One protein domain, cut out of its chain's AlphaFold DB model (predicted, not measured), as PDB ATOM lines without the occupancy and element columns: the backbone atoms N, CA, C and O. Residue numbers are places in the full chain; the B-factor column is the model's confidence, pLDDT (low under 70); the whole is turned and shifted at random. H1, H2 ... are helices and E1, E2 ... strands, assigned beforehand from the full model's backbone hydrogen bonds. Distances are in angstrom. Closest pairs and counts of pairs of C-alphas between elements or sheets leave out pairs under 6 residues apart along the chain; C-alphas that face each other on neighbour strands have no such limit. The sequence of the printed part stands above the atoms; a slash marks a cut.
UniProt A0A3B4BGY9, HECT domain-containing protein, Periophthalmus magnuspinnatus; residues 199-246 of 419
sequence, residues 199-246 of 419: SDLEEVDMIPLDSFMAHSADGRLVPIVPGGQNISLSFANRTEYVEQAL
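What this domain is: This is residues 199 to 246 of the 419 residues of the protein "HECT domain-containing protein" of Periophthalmus magnuspinnatus (UniProt A0A3B4BGY9). There is little regular structure here: a small hairpin of two short strands, E1 and E2, lies on one side, helix H2 on another, a long loop joins them, and short helix H1 sits at one end. The printed part has 48 residues, with named elements in the order H1, E1, E2, H2; the sheet E1 - E2 is antiparallel. The class is mixed, with 19 residues in named elements. It is compact, radius of gyration of the C-alphas 10.7 A, spanning 28 by 21 by 15 A.

Where its parts are: E1 is residues 213 to 215, from C-alpha 213 at (20.600, -8.611, -25.393), and E2 is 221 to 223. H2, residues 238 to 246, is 12.2 A long and ends at C-alpha 246 (20.639, -19.683, -30.413). H1 is residues 199 to 202.

How they stand to each other: In the hairpin, N 214 and O 222 are within hydrogen-bond range at 2.9 A. The closest C-alphas of E1 and H2, Ala 214 and Ala 245, are 7.2 A apart. H1 and H2 are only just apart, closest C-alphas 8.3 A. In H2 every O i to N i+4 pair is within hydrogen-bond range; H1 is too short for one.

The domain as a whole: The printed part has no cut. The link E2 to H2 is long. Residues 203 to 211 have pLDDT under 70.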
ATOM      1  N   SER A 199      20.193 -29.222 -28.631       83.44
ATOM      2  CA  SER A 199      20.369 -30.119 -27.482       83.44
ATOM      3  C   SER A 199      21.678 -29.885 -26.722       83.44
ATOM      4  O   SER A 199      21.744 -30.164 -25.533       83.44
ATOM      5  N   ASP A 200      22.725 -29.378 -27.386       84.19
ATOM      6  CA  ASP A 200      24.003 -29.079 -26.727       84.19
ATOM      7  C   ASP A 200      23.886 -27.854 -25.799       84.19
ATOM      8  O   ASP A 200      24.631 -27.751 -24.829       84.19
ATOM      9  N   LEU A 201      22.938 -26.944 -26.061       79.00
ATOM     10  CA  LEU A 201      22.638 -25.793 -25.197       79.00
ATOM     11  C   LEU A 201      21.946 -26.195 -23.907       79.00
ATOM     12  O   LEU A 201      22.285 -25.656 -22.856       79.00
ATOM     13  N   GLU A 202      21.024 -27.155 -23.974       72.56
ATOM     14  CA  GLU A 202      20.317 -27.664 -22.794       72.56
ATOM     15  C   GLU A 202      21.283 -28.258 -21.753       72.56
ATOM     16  O   GLU A 202      20.983 -28.270 -20.560       72.56
ATOM     17  N   GLU A 203      22.458 -28.728 -22.186       65.44
ATOM     18  CA  GLU A 203      23.480 -29.286 -21.298       65.44
ATOM     19  C   GLU A 203      24.303 -28.235 -20.545       65.44
ATOM     20  O   GLU A 203      24.940 -28.596 -19.556       65.44
ATOM     21  N   VAL A 204      24.351 -26.977 -21.005       61.94
ATOM     22  CA  VAL A 204      25.309 -25.983 -20.484       61.94
ATOM     23  C   VAL A 204      24.715 -24.616 -20.151       61.94
ATOM     24  O   VAL A 204      25.360 -23.877 -19.408       61.94
ATOM     25  N   ASP A 205      23.530 -24.252 -20.655       65.81
ATOM     26  CA  ASP A 205      23.044 -22.866 -20.594       65.81
ATOM     27  C   ASP A 205      21.552 -22.716 -20.238       65.81
ATOM     28  O   ASP A 205      20.739 -23.628 -20.378       65.81
ATOM     29  N   MET A 206      21.196 -21.508 -19.797       59.34
ATOM     30  CA  MET A 206      19.839 -21.017 -19.562       59.34
ATOM     31  C   MET A 206      19.699 -19.648 -20.242       59.34
ATOM     32  O   MET A 206      20.238 -18.658 -19.755       59.34
ATOM     33  N   ILE A 207      18.965 -19.564 -21.357       58.62
ATOM     34  CA  ILE A 207      18.832 -18.320 -22.142       58.62
ATOM     35  C   ILE A 207      17.773 -17.387 -21.506       58.62
ATOM     36  O   ILE A 207      16.596 -17.754 -21.471       58.62
ATOM     37  N   PRO A 208      18.124 -16.169 -21.042       54.59
ATOM     38  CA  PRO A 208      17.149 -15.187 -20.548       54.59
ATOM     39  C   PRO A 208      16.300 -14.594 -21.693       54.59
ATOM     40  O   PRO A 208      16.762 -14.506 -22.830       54.59
ATOM     41  N   LEU A 209      15.059 -14.166 -21.419       57.31
ATOM     42  CA  LEU A 209      14.022 -13.907 -22.442       57.31
ATOM     43  C   LEU A 209      13.589 -12.432 -22.617       57.31
ATOM     44  O   LEU A 209      12.534 -12.186 -23.194       57.31
ATOM     45  N   ASP A 210      14.358 -11.441 -22.156       57.66
ATOM     46  CA  ASP A 210      13.790 -10.091 -21.950       57.66
ATOM     47  C   ASP A 210      14.071  -9.053 -23.067       57.66
ATOM     48  O   ASP A 210      13.331  -8.076 -23.192       57.66
ATOM     49  N   SER A 211      15.105  -9.213 -23.908       62.38
ATOM     50  CA  SER A 211      15.461  -8.251 -24.984       62.38
ATOM     51  C   SER A 211      16.417  -8.865 -26.019       62.38
ATOM     52  O   SER A 211      16.943  -9.932 -25.751       62.38
ATOM     53  N   PHE A 212      16.747  -8.189 -27.140       74.69
ATOM     54  CA  PHE A 212      17.840  -8.587 -28.071       74.69
ATOM     55  C   PHE A 212      19.260  -8.385 -27.480       74.69
ATOM     56  O   PHE A 212      20.238  -8.116 -28.186       74.69
ATOM     57  N   MET A 213      19.371  -8.527 -26.163       77.19
ATOM     58  CA  MET A 213      20.600  -8.611 -25.393       77.19
ATOM     59  C   MET A 213      20.580  -9.944 -24.647       77.19
ATOM     60  O   MET A 213      19.575 -10.278 -24.022       77.19
ATOM     61  N   ALA A 214      21.685 -10.681 -24.672       71.00
ATOM     62  CA  ALA A 214      21.835 -11.930 -23.929       71.00
ATOM     63  C   ALA A 214      23.017 -11.833 -22.961       71.00
ATOM     64  O   ALA A 214      23.954 -11.071 -23.191       71.00
ATOM     65  N   HIS A 215      22.991 -12.604 -21.876       77.44
ATOM     66  CA  HIS A 215      24.146 -12.757 -20.989       77.44
ATOM     67  C   HIS A 215      25.103 -13.767 -21.594       77.44
ATOM     68  O   HIS A 215      24.752 -14.937 -21.615       77.44
ATOM     69  N   SER A 216      26.245 -13.347 -22.147       82.06
ATOM     70  CA  SER A 216      27.364 -14.202 -22.592       82.06
ATOM     71  C   SER A 216      27.630 -15.349 -21.615       82.06
ATOM     72  O   SER A 216      27.318 -15.211 -20.432       82.06
ATOM     73  N   ALA A 217      28.224 -16.459 -22.064       79.31
ATOM     74  CA  ALA A 217      28.630 -17.523 -21.142       79.31
ATOM     75  C   ALA A 217      29.529 -17.008 -19.993       79.31
ATOM     76  O   ALA A 217      29.509 -17.562 -18.899       79.31
ATOM     77  N   ASP A 218      30.254 -15.899 -20.197       81.12
ATOM     78  CA  ASP A 218      31.047 -15.229 -19.155       81.12
ATOM     79  C   ASP A 218      30.257 -14.246 -18.257       81.12
ATOM     80  O   ASP A 218      30.831 -13.538 -17.426       81.12
ATOM     81  N   GLY A 219      28.937 -14.177 -18.430       79.44
ATOM     82  CA  GLY A 219      28.006 -13.341 -17.675       79.44
ATOM     83  C   GLY A 219      27.802 -11.924 -18.220       79.44
ATOM     84  O   GLY A 219      26.870 -11.239 -17.777       79.44
ATOM     85  N   ARG A 220      28.607 -11.452 -19.185       84.56
ATOM     86  CA  ARG A 220      28.473 -10.094 -19.745       84.56
ATOM     87  C   ARG A 220      27.212  -9.941 -20.586       84.56
ATOM     88  O   ARG A 220      26.901 -10.782 -21.419       84.56
ATOM     89  N   LEU A 221      26.518  -8.814 -20.436       83.19
ATOM     90  CA  LEU A 221      25.376  -8.485 -21.286       83.19
ATOM     91  C   LEU A 221      25.863  -7.995 -22.659       83.19
ATOM     92  O   LEU A 221      26.555  -6.979 -22.749       83.19
ATOM     93  N   VAL A 222      25.488  -8.705 -23.720       84.69
ATOM     94  CA  VAL A 222      25.978  -8.490 -25.089       84.69
ATOM     95  C   VAL A 222      24.825  -8.475 -26.097       84.69
ATOM     96  O   VAL A 222      23.844  -9.201 -25.920       84.69
ATOM     97  N   PRO A 223      24.900  -7.644 -27.152       85.38
ATOM     98  CA  PRO A 223      23.885  -7.636 -28.199       85.38
ATOM     99  C   PRO A 223      24.011  -8.896 -29.068       85.38
ATOM    100  O   PRO A 223      25.086  -9.166 -29.599       85.38
ATOM    101  N   ILE A 224      22.916  -9.645 -29.249       84.88
ATOM    102  CA  ILE A 224      22.922 -10.879 -30.072       84.88
ATOM    103  C   ILE A 224      22.940 -10.595 -31.580       84.88
ATOM    104  O   ILE A 224      23.301 -11.451 -32.379       84.88
ATOM    105  N   VAL A 225      22.571  -9.373 -31.967       84.75
ATOM    106  CA  VAL A 225      22.625  -8.858 -33.339       84.75
ATOM    107  C   VAL A 225      23.245  -7.459 -33.337       84.75
ATOM    108  O   VAL A 225      23.140  -6.746 -32.332       84.75
ATOM    109  N   PRO A 226      23.860  -7.000 -34.441       86.38
ATOM    110  CA  PRO A 226      24.379  -5.638 -34.535       86.38
ATOM    111  C   PRO A 226      23.309  -4.585 -34.206       86.38
ATOM    112  O   PRO A 226      22.266  -4.519 -34.850       86.38
ATOM    113  N   GLY A 227      23.567  -3.751 -33.194       84.25
ATOM    114  CA  GLY A 227      22.615  -2.731 -32.740       84.25
ATOM    115  C   GLY A 227      21.443  -3.263 -31.904       84.25
ATOM    116  O   GLY A 227      20.513  -2.498 -31.643       84.25
ATOM    117  N   GLY A 228      21.487  -4.527 -31.465       84.25
ATOM    118  CA  GLY A 228      20.432  -5.199 -30.696       84.25
ATOM    119  C   GLY A 228      19.989  -4.459 -29.431       84.25
ATOM    120  O   GLY A 228      18.822  -4.536 -29.060       84.25
ATOM    121  N   GLN A 229      20.856  -3.630 -28.843       82.62
ATOM    122  CA  GLN A 229      20.513  -2.765 -27.709       82.62
ATOM    123  C   GLN A 229      19.378  -1.765 -28.002       82.62
ATOM    124  O   GLN A 229      18.747  -1.264 -27.076       82.62
ATOM    125  N   ASN A 230      19.120  -1.466 -29.279       86.25
ATOM    126  CA  ASN A 230      18.067  -0.550 -29.718       86.25
ATOM    127  C   ASN A 230      16.814  -1.284 -30.230       86.25
ATOM    128  O   ASN A 230      15.883  -0.635 -30.710       86.25
ATOM    129  N   ILE A 231      16.787  -2.619 -30.171       85.88
ATOM    130  CA  ILE A 231      15.691  -3.446 -30.680       85.88
ATOM    131  C   ILE A 231      14.916  -4.018 -29.492       85.88
ATOM    132  O   ILE A 231      15.386  -4.907 -28.783       85.88
ATOM    133  N   SER A 232      13.696  -3.519 -29.280       85.44
ATOM    134  CA  SER A 232      12.811  -4.077 -28.257       85.44
ATOM    135  C   SER A 232      12.288  -5.443 -28.694       85.44
ATOM    136  O   SER A 232      11.794  -5.609 -29.815       85.44
ATOM    137  N   LEU A 233      12.329  -6.409 -27.778       84.19
ATOM    138  CA  LEU A 233      11.630  -7.672 -27.958       84.19
ATOM    139  C   LEU A 233      10.117  -7.428 -27.880       84.19
ATOM    140  O   LEU A 233       9.622  -6.649 -27.066       84.19
ATOM    141  N   SER A 234       9.382  -8.065 -28.776       87.06
ATOM    142  CA  SER A 234       7.934  -8.010 -28.912       87.06
ATOM    143  C   SER A 234       7.431  -9.398 -29.287       87.06
ATOM    144  O   SER A 234       8.182 -10.251 -29.761       87.06
ATOM    145  N   PHE A 235       6.128  -9.637 -29.153       86.94
ATOM    146  CA  PHE A 235       5.573 -10.910 -29.605       86.94
ATOM    147  C   PHE A 235       5.821 -11.139 -31.106       86.94
ATOM    148  O   PHE A 235       6.033 -12.274 -31.515       86.94
ATOM    149  N   ALA A 236       5.845 -10.088 -31.931       93.12
ATOM    150  CA  ALA A 236       6.015 -10.212 -33.379       93.12
ATOM    151  C   ALA A 236       7.420 -10.687 -33.798       93.12
ATOM    152  O   ALA A 236       7.521 -11.476 -34.733       93.12
ATOM    153  N   ASN A 237       8.480 -10.261 -33.101       89.06
ATOM    154  CA  ASN A 237       9.880 -10.585 -33.430       89.06
ATOM    155  C   ASN A 237      10.489 -11.690 -32.541       89.06
ATOM    156  O   ASN A 237      11.689 -11.946 -32.608       89.06
ATOM    157  N   ARG A 238       9.675 -12.384 -31.734       88.06
ATOM    158  CA  ARG A 238      10.138 -13.440 -30.813       88.06
ATOM    159  C   ARG A 238      10.853 -14.608 -31.502       88.06
ATOM    160  O   ARG A 238      11.782 -15.160 -30.933       88.06
ATOM    161  N   THR A 239      10.420 -14.997 -32.702       89.56
ATOM    162  CA  THR A 239      11.027 -16.122 -33.433       89.56
ATOM    163  C   THR A 239      12.426 -15.757 -33.912       89.56
ATOM    164  O   THR A 239      13.362 -16.509 -33.679       89.56
ATOM    165  N   GLU A 240      12.575 -14.561 -34.484       89.19
ATOM    166  CA  GLU A 240      13.877 -14.019 -34.881       89.19
ATOM    167  C   GLU A 240      14.806 -13.883 -33.671       89.19
ATOM    168  O   GLU A 240      15.966 -14.272 -33.745       89.19
ATOM    169  N   TYR A 241      14.293 -13.399 -32.536       84.94
ATOM    170  CA  TYR A 241      15.065 -13.345 -31.296       84.94
ATOM    171  C   TYR A 241      15.625 -14.715 -30.904       84.94
ATOM    172  O   TYR A 241      16.822 -14.828 -30.662       84.94
ATOM    173  N   VAL A 242      14.775 -15.747 -30.863       83.56
ATOM    174  CA  VAL A 242      15.192 -17.103 -30.485       83.56
ATOM    175  C   VAL A 242      16.244 -17.632 -31.457       83.56
ATOM    176  O   VAL A 242      17.298 -18.074 -31.015       83.56
ATOM    177  N   GLU A 243      16.012 -17.524 -32.766       87.50
ATOM    178  CA  GLU A 243      16.970 -17.975 -33.783       87.50
ATOM    179  C   GLU A 243      18.329 -17.271 -33.649       87.50
ATOM    180  O   GLU A 243      19.373 -17.925 -33.672       87.50
ATOM    181  N   GLN A 244      18.333 -15.949 -33.456       88.19
ATOM    182  CA  GLN A 244      19.565 -15.170 -33.307       88.19
ATOM    183  C   GLN A 244      20.265 -15.436 -31.971       88.19
ATOM    184  O   GLN A 244      21.492 -15.508 -31.930       88.19
ATOM    185  N   ALA A 245      19.513 -15.623 -30.884       83.19
ATOM    186  CA  ALA A 245      20.070 -15.967 -29.582       83.19
ATOM    187  C   ALA A 245      20.743 -17.342 -29.632       83.19
ATOM    188  O   ALA A 245      21.896 -17.463 -29.225       83.19
ATOM    189  N   LEU A 246      20.072 -18.350 -30.201       84.94
ATOM    190  CA  LEU A 246      20.639 -19.683 -30.413       84.94
ATOM    191  C   LEU A 246      21.895 -19.608 -31.284       84.94
ATOM    192  O   LEU A 246      22.946 -20.108 -30.892       84.94
TER     193      LEU A 246